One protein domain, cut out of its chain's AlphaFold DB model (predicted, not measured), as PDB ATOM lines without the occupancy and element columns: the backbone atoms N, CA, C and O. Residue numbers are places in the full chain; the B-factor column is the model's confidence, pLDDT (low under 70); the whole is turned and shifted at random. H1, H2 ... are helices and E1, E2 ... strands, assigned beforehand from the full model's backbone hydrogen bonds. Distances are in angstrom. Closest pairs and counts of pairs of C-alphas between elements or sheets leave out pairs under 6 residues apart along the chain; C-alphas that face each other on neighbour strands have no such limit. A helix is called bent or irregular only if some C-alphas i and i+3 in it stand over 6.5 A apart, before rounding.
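AT A GLANCE: This is residues 232 to 292 of the 294 residues of an uncharacterized protein of Methylomonas denitrificans (UniProt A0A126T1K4). Picture a small three-cornered cluster of short helices: at one corner H1 and H2 cross nearly square to each other, H3 and H4 make a second corner, and H5 sits alone at the third, beyond the short strand E1 that leads from H4 towards it. H1 is nearest to the middle, its centre 6.0 A from the mean of the C-alphas, and a short pairing, antiparallel, ties residues 232 to 233, too short a stretch to be a named strand, to residues 279 to 280 of E1. The printed part has 61 residues, with five named helices and one named strand in the order H1, H2, H3, H4, E1, H5; the class is mostly helix. The whole is compact, with a radius of gyration of the C-alphas of 11.9 A and spans of 33 by 26 by 18 A.

HOW THE PARTS SIT: Begin with the longest helix, H2, residues 248 to 261. It touches H1, residues 235 to 240, about perpendicular at 78 degrees; look at Gly 239 and Gly 255, whose C-alphas are the closest, 3.7 A apart. From H1 go on to H4, residues 273 to 278: the two touch, with the C-alphas of Leu 238 and Cys 278 closest at 5.3 A, and they run opposite ways at a steep tilt of 54 degrees. H3, residues 265 to 271, is close to H4 but not clearly touching; the closest C-alphas, those of Leu 269 and Gln 276, are 6.4 A apart. E1, residues 279 to 281, pairs with no named strand and meets H4 only through their link; it is only just apart from H1, at 8.1 A. H5, residues 285 to 291, is apart from each of the other named elements. Every O i to N i+4 pair is within hydrogen-bond range in H1, H2, H3 and H5; in H4 it is 0 of 2, beside 2 of 3 O i to N i+3 pairs.

IN THESE COORDINATES: Find C-alpha 248 at (135.857, 129.197, 60.912); from there H2 runs 20.1 A to C-alpha 261 at (122.201, 136.793, 48.349). Before it, H1 covers 8.8 A. H3 measures 10.1 A and H4 10.2 A; H4 is irregular, with C-alphas 274 and 277 7.0 A apart. E1 spans 7.0 A, and H5 runs 10.1 A, ending at C-alpha 291, (127.499, 148.519, 57.658).

THE WHOLE: Look for the two C-alphas farthest apart at Asp 245 and Glu 285, 33.6 A from each other; the first and last printed C-alphas, Arg 232 and Cys 292, are 10.3 A apart. The printed part has no cut. The link from H1 to H2, 7 residues, is short, and the other links are tight. The mean pLDDT of the printed part is 89.9, and no printed residue is under 70.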
ATOM      1  N   ARG A 232     122.591 143.515  62.211       95.31
ATOM      2  CA  ARG A 232     123.699 143.053  61.382       95.31
ATOM      3  C   ARG A 232     123.755 141.531  61.386       95.31
ATOM      4  O   ARG A 232     123.307 140.917  62.356       95.31
ATOM      5  N   PRO A 233     124.329 140.909  60.349       96.56
ATOM      6  CA  PRO A 233     124.529 139.473  60.363       96.56
ATOM      7  C   PRO A 233     125.645 139.088  61.346       96.56
ATOM      8  O   PRO A 233     126.726 139.685  61.357       96.56
ATOM      9  N   ASN A 234     125.415 138.027  62.112       96.50
ATOM     10  CA  ASN A 234     126.476 137.200  62.662       96.50
ATOM     11  C   ASN A 234     126.909 136.220  61.565       96.50
ATOM     12  O   ASN A 234     126.302 135.169  61.358       96.50
ATOM     13  N   ILE A 235     127.952 136.604  60.828       95.44
ATOM     14  CA  ILE A 235     128.418 135.896  59.631       95.44
ATOM     15  C   ILE A 235     128.777 134.431  59.918       95.44
ATOM     16  O   ILE A 235     128.481 133.563  59.098       95.44
ATOM     17  N   LYS A 236     129.353 134.131  61.085       93.88
ATOM     18  CA  LYS A 236     129.709 132.759  61.457       93.88
ATOM     19  C   LYS A 236     128.459 131.900  61.668       93.88
ATOM     20  O   LYS A 236     128.358 130.838  61.060       93.88
ATOM     21  N   THR A 237     127.494 132.390  62.452       95.19
ATOM     22  CA  THR A 237     126.215 131.697  62.706       95.19
ATOM     23  C   THR A 237     125.401 131.519  61.425       95.19
ATOM     24  O   THR A 237     124.856 130.449  61.165       95.19
ATOM     25  N   LEU A 238     125.378 132.540  60.567       94.31
ATOM     26  CA  LEU A 238     124.724 132.460  59.264       94.31
ATOM     27  C   LEU A 238     125.392 131.405  58.361       94.31
ATOM     28  O   LEU A 238     124.718 130.679  57.635       94.31
ATOM     29  N   GLY A 239     126.723 131.277  58.424       93.19
ATOM     30  CA  GLY A 239     127.484 130.261  57.696       93.19
ATOM     31  C   GLY A 239     127.253 128.827  58.184       93.19
ATOM     32  O   GLY A 239     127.336 127.895  57.377       93.19
ATOM     33  N   SER A 240     126.935 128.642  59.471       93.19
ATOM     34  CA  SER A 240     126.705 127.321  60.072       93.19
ATOM     35  C   SER A 240     125.341 126.713  59.757       93.19
ATOM     36  O   SER A 240     125.181 125.515  59.959       93.19
ATOM     37  N   LEU A 241     124.397 127.477  59.187       90.62
ATOM     38  CA  LEU A 241     123.057 126.985  58.820       90.62
ATOM     39  C   LEU A 241     123.069 125.758  57.893       90.62
ATOM     40  O   LEU A 241     122.098 125.016  57.839       90.62
ATOM     41  N   SER A 242     124.162 125.550  57.150       76.12
ATOM     42  CA  SER A 242     124.294 124.436  56.203       76.12
ATOM     43  C   SER A 242     125.102 123.246  56.717       76.12
ATOM     44  O   SER A 242     124.940 122.184  56.139       76.12
ATOM     45  N   ASN A 243     126.006 123.440  57.693       75.25
ATOM     46  CA  ASN A 243     126.866 122.434  58.346       75.25
ATOM     47  C   ASN A 243     127.806 123.146  59.341       75.25
ATOM     48  O   ASN A 243     128.591 124.003  58.919       75.25
ATOM     49  N   ALA A 244     127.757 122.783  60.627       73.12
ATOM     50  CA  ALA A 244     128.538 123.429  61.690       73.12
ATOM     51  C   ALA A 244     129.999 122.938  61.792       73.12
ATOM     52  O   ALA A 244     130.857 123.694  62.241       73.12
ATOM     53  N   ASP A 245     130.303 121.730  61.303       76.25
ATOM     54  CA  ASP A 245     131.601 121.053  61.490       76.25
ATOM     55  C   ASP A 245     132.665 121.442  60.449       76.25
ATOM     56  O   ASP A 245     133.388 120.605  59.909       76.25
ATOM     57  N   VAL A 246     132.762 122.728  60.113       83.12
ATOM     58  CA  VAL A 246     133.805 123.236  59.207       83.12
ATOM     59  C   VAL A 246     134.595 124.361  59.862       83.12
ATOM     60  O   VAL A 246     134.072 125.111  60.679       83.12
ATOM     61  N   ALA A 247     135.862 124.506  59.463       87.50
ATOM     62  CA  ALA A 247     136.739 125.556  59.973       87.50
ATOM     63  C   ALA A 247     136.115 126.962  59.846       87.50
ATOM     64  O   ALA A 247     135.449 127.276  58.853       87.50
ATOM     65  N   ASP A 248     136.413 127.839  60.806       88.88
ATOM     66  CA  ASP A 248     135.857 129.197  60.912       88.88
ATOM     67  C   ASP A 248     135.965 130.022  59.622       88.88
ATOM     68  O   ASP A 248     135.022 130.710  59.231       88.88
ATOM     69  N   ASN A 249     137.086 129.919  58.902       90.75
ATOM     70  CA  ASN A 249     137.271 130.614  57.624       90.75
ATOM     71  C   ASN A 249     136.256 130.169  56.560       90.75
ATOM     72  O   ASN A 249     135.800 130.980  55.749       90.75
ATOM     73  N   THR A 250     135.883 128.892  56.566       91.31
ATOM     74  CA  THR A 250     134.867 128.334  55.670       91.31
ATOM     75  C   THR A 250     133.475 128.811  56.069       91.31
ATOM     76  O   THR A 250     132.718 129.228  55.189       91.31
ATOM     77  N   LEU A 251     133.151 128.826  57.369       93.12
ATOM     78  CA  LEU A 251     131.891 129.390  57.873       93.12
ATOM     79  C   LEU A 251     131.748 130.859  57.473       93.12
ATOM     80  O   LEU A 251     130.721 131.242  56.921       93.12
ATOM     81  N   ASN A 252     132.803 131.660  57.640       93.88
ATOM     82  CA  ASN A 252     132.772 133.075  57.285       93.88
ATOM     83  C   ASN A 252     132.525 133.307  55.788       93.88
ATOM     84  O   ASN A 252     131.679 134.118  55.411       93.88
ATOM     85  N   LYS A 253     133.216 132.561  54.916       93.25
ATOM     86  CA  LYS A 253     132.995 132.636  53.462       93.25
ATOM     87  C   LYS A 253     131.565 132.243  53.083       93.25
ATOM     88  O   LYS A 253     130.965 132.895  52.232       93.25
ATOM     89  N   LYS A 254     131.015 131.192  53.702       92.75
ATOM     90  CA  LYS A 254     129.629 130.755  53.477       92.75
ATOM     91  C   LYS A 254     128.620 131.799  53.953       92.75
ATOM     92  O   LYS A 254     127.716 132.137  53.196       92.75
ATOM     93  N   GLY A 255     128.800 132.327  55.161       94.19
ATOM     94  CA  GLY A 255     127.932 133.342  55.747       94.19
ATOM     95  C   GLY A 255     127.898 134.625  54.927       94.19
ATOM     96  O   GLY A 255     126.815 135.107  54.623       94.19
ATOM     97  N   ASN A 256     129.059 135.121  54.481       94.12
ATOM     98  CA  ASN A 256     129.125 136.270  53.573       94.12
ATOM     99  C   ASN A 256     128.370 135.987  52.268       94.12
ATOM    100  O   ASN A 256     127.458 136.727  51.929       94.12
ATOM    101  N   ARG A 257     128.643 134.853  51.603       92.81
ATOM    102  CA  ARG A 257     127.932 134.469  50.368       92.81
ATOM    103  C   ARG A 257     126.417 134.375  50.555       92.81
ATOM    104  O   ARG A 257     125.674 134.699  49.632       92.81
ATOM    105  N   LEU A 258     125.950 133.877  51.700       91.88
ATOM    106  CA  LEU A 258     124.521 133.814  52.000       91.88
ATOM    107  C   LEU A 258     123.957 135.216  52.249       91.88
ATOM    108  O   LEU A 258     122.940 135.565  51.660       91.88
ATOM    109  N   PHE A 259     124.633 136.036  53.054       93.06
ATOM    110  CA  PHE A 259     124.220 137.412  53.317       93.06
ATOM    111  C   PHE A 259     124.174 138.261  52.041       93.06
ATOM    112  O   PHE A 259     123.223 139.018  51.849       93.06
ATOM    113  N   ASP A 260     125.130 138.088  51.129       89.56
ATOM    114  CA  ASP A 260     125.172 138.774  49.835       89.56
ATOM    115  C   ASP A 260     123.914 138.478  49.007       89.56
ATOM    116  O   ASP A 260     123.318 139.399  48.443       89.56
ATOM    117  N   LYS A 261     123.433 137.226  49.034       87.56
ATOM    118  CA  LYS A 261     122.201 136.793  48.349       87.56
ATOM    119  C   LYS A 261     120.912 137.334  48.974       87.56
ATOM    120  O   LYS A 261     119.895 137.390  48.289       87.56
ATOM    121  N   ILE A 262     120.916 137.722  50.251       85.88
ATOM    122  CA  ILE A 262     119.725 138.267  50.921       85.88
ATOM    123  C   ILE A 262     119.480 139.688  50.420       85.88
ATOM    124  O   ILE A 262     120.101 140.614  50.914       85.88
ATOM    125  N   GLN A 263     118.601 139.902  49.448       83.31
ATOM    126  CA  GLN A 263     118.346 141.257  48.934       83.31
ATOM    127  C   GLN A 263     117.580 142.130  49.933       83.31
ATOM    128  O   GLN A 263     117.990 143.255  50.205       83.31
ATOM    129  N   ILE A 264     116.501 141.587  50.503       84.31
ATOM    130  CA  ILE A 264     115.704 142.223  51.555       84.31
ATOM    131  C   ILE A 264     115.651 141.276  52.748       84.31
ATOM    132  O   ILE A 264     115.057 140.197  52.679       84.31
ATOM    133  N   LEU A 265     116.257 141.685  53.859       87.75
ATOM    134  CA  LEU A 265     116.335 140.892  55.079       87.75
ATOM    135  C   LEU A 265     114.947 140.581  55.641       87.75
ATOM    136  O   LEU A 265     114.683 139.445  56.030       87.75
ATOM    137  N   GLN A 266     114.040 141.559  55.631       86.00
ATOM    138  CA  GLN A 266     112.669 141.362  56.101       86.00
ATOM    139  C   GLN A 266     111.921 140.282  55.303       86.00
ATOM    140  O   GLN A 266     111.173 139.500  55.892       86.00
ATOM    141  N   ALA A 267     112.142 140.216  53.986       80.88
ATOM    142  CA  ALA A 267     111.576 139.184  53.122       80.88
ATOM    143  C   ALA A 267     112.192 137.822  53.431       80.88
ATOM    144  O   ALA A 267     111.465 136.867  53.697       80.88
ATOM    145  N   TYR A 268     113.520 137.752  53.502       84.19
ATOM    146  CA  TYR A 268     114.230 136.529  53.864       84.19
ATOM    147  C   TYR A 268     113.737 135.941  55.194       84.19
ATOM    148  O   TYR A 268     113.339 134.783  55.242       84.19
ATOM    149  N   LEU A 269     113.660 136.751  56.252       86.75
ATOM    150  CA  LEU A 269     113.193 136.303  57.569       86.75
ATOM    151  C   LEU A 269     111.695 135.980  57.612       86.75
ATOM    152  O   LEU A 269     111.245 135.319  58.543       86.75
ATOM    153  N   SER A 270     110.907 136.425  56.628       79.88
ATOM    154  CA  SER A 270     109.508 136.004  56.516       79.88
ATOM    155  C   SER A 270     109.368 134.562  56.018       79.88
ATOM    156  O   SER A 270     108.416 133.893  56.413       79.88
ATOM    157  N   PHE A 271     110.327 134.087  55.212       80.44
ATOM    158  CA  PHE A 271     110.401 132.706  54.727       80.44
ATOM    159  C   PHE A 271     111.212 131.793  55.651       80.44
ATOM    160  O   PHE A 271     110.894 130.613  55.749       80.44
ATOM    161  N   TYR A 272     112.213 132.344  56.342       85.88
ATOM    162  CA  TYR A 272     113.111 131.615  57.243       85.88
ATOM    163  C   TYR A 272     113.153 132.259  58.643       85.88
ATOM    164  O   TYR A 272     114.178 132.829  59.044       85.88
ATOM    165  N   PRO A 273     112.034 132.265  59.390       87.81
ATOM    166  CA  PRO A 273     111.953 132.916  60.699       87.81
ATOM    167  C   PRO A 273     112.941 132.339  61.723       87.81
ATOM    168  O   PRO A 273     113.458 133.068  62.572       87.81
ATOM    169  N   GLU A 274     113.254 131.049  61.623       89.25
ATOM    170  CA  GLU A 274     114.236 130.361  62.452       89.25
ATOM    171  C   GLU A 274     115.638 130.957  62.309       89.25
ATOM    172  O   GLU A 274     116.395 130.934  63.273       89.25
ATOM    173  N   HIS A 275     115.971 131.591  61.181       93.81
ATOM    174  CA  HIS A 275     117.268 132.242  60.971       93.81
ATOM    175  C   HIS A 275     117.400 133.601  61.669       93.81
ATOM    176  O   HIS A 275     118.466 134.211  61.614       93.81
ATOM    177  N   GLN A 276     116.372 134.097  62.371       93.25
ATOM    178  CA  GLN A 276     116.443 135.390  63.060       93.25
ATOM    179  C   GLN A 276     117.607 135.473  64.064       93.25
ATOM    180  O   GLN A 276     118.202 136.538  64.221       93.25
ATOM    181  N   HIS A 277     117.973 134.364  64.714       94.56
ATOM    182  CA  HIS A 277     119.096 134.313  65.659       94.56
ATOM    183  C   HIS A 277     120.469 134.554  64.996       94.56
ATOM    184  O   HIS A 277     121.441 134.846  65.688       94.56
ATOM    185  N   CYS A 278     120.555 134.473  63.663       96.50
ATOM    186  CA  CYS A 278     121.750 134.828  62.900       96.50
ATOM    187  C   CYS A 278     121.943 136.347  62.765       96.50
ATOM    188  O   CYS A 278     122.946 136.773  62.198       96.50
ATOM    189  N   PHE A 279     121.003 137.167  63.243       96.44
ATOM    190  CA  PHE A 279     121.053 138.622  63.129       96.44
ATOM    191  C   PHE A 279     120.982 139.273  64.507       96.44
ATOM    192  O   PHE A 279     120.067 139.029  65.294       96.44
ATOM    193  N   GLU A 280     121.944 140.143  64.787       95.56
ATOM    194  CA  GLU A 280     122.095 140.806  66.081       95.56
ATOM    195  C   GLU A 280     121.897 142.324  65.955       95.56
ATOM    196  O   GLU A 280     122.189 142.890  64.899       95.56
ATOM    197  N   PRO A 281     121.404 143.020  66.995       94.69
ATOM    198  CA  PRO A 281     121.192 144.463  66.930       94.69
ATOM    199  C   PRO A 281     122.479 145.251  66.644       94.69
ATOM    200  O   PRO A 281     123.551 144.953  67.179       94.69
ATOM    201  N   ILE A 282     122.365 146.314  65.846       94.50
ATOM    202  CA  ILE A 282     123.400 147.347  65.756       94.50
ATOM    203  C   ILE A 282     123.244 148.247  66.983       94.50
ATOM    204  O   ILE A 282     122.229 148.919  67.128       94.50
ATOM    205  N   THR A 283     124.235 148.248  67.877       91.56
ATOM    206  CA  THR A 283     124.162 148.936  69.185       91.56
ATOM    207  C   THR A 283     125.155 150.087  69.353       91.56
ATOM    208  O   THR A 283     125.135 150.766  70.378       91.56
ATOM    209  N   THR A 284     126.037 150.318  68.375       91.88
ATOM    210  CA  THR A 284     127.074 151.359  68.449       91.88
ATOM    211  C   THR A 284     127.231 152.099  67.126       91.88
ATOM    212  O   THR A 284     127.051 151.517  66.057       91.88
ATOM    213  N   GLU A 285     127.651 153.364  67.197       92.75
ATOM    214  CA  GLU A 285     127.981 154.196  66.031       92.75
ATOM    215  C   GLU A 285     129.080 153.567  65.160       92.75
ATOM    216  O   GLU A 285     128.929 153.472  63.946       92.75
ATOM    217  N   LYS A 286     130.153 153.044  65.772       92.81
ATOM    218  CA  LYS A 286     131.226 152.343  65.045       92.81
ATOM    219  C   LYS A 286     130.683 151.165  64.233       92.81
ATOM    220  O   LYS A 286     131.090 150.945  63.094       92.81
ATOM    221  N   CYS A 287     129.779 150.392  64.830       92.25
ATOM    222  CA  CYS A 287     129.144 149.278  64.143       92.25
ATOM    223  C   CYS A 287     128.233 149.768  63.016       92.25
ATOM    224  O   CYS A 287     128.265 149.202  61.931       92.25
ATOM    225  N   LEU A 288     127.457 150.824  63.252       94.06
ATOM    226  CA  LEU A 288     126.597 151.420  62.238       94.06
ATOM    227  C   LEU A 288     127.400 151.878  61.015       94.06
ATOM    228  O   LEU A 288     127.103 151.426  59.915       94.06
ATOM    229  N   LYS A 289     128.452 152.689  61.203       92.44
ATOM    230  CA  LYS A 289     129.288 153.204  60.101       92.44
ATOM    231  C   LYS A 289     129.970 152.089  59.298       92.44
ATOM    232  O   LYS A 289     130.194 152.239  58.105       92.44
ATOM    233  N   LYS A 290     130.257 150.937  59.919       92.69
ATOM    234  CA  LYS A 290     130.803 149.762  59.215       92.69
ATOM    235  C   LYS A 290     129.827 149.178  58.182       92.69
ATOM    236  O   LYS A 290     130.277 148.711  57.136       92.69
ATOM    237  N   PHE A 291     128.530 149.148  58.496       91.25
ATOM    238  CA  PHE A 291     127.499 148.519  57.658       91.25
ATOM    239  C   PHE A 291     126.728 149.523  56.791       91.25
ATOM    240  O   PHE A 291     126.281 149.175  55.705       91.25
ATOM    241  N   CYS A 292     126.598 150.771  57.239       90.19
ATOM    242  CA  CYS A 292     125.980 151.859  56.491       90.19
ATOM    243  C   CYS A 292     127.037 152.564  55.627       90.19
ATOM    244  O   CYS A 292     127.515 153.648  55.957       90.19
TER     245      CYS A 292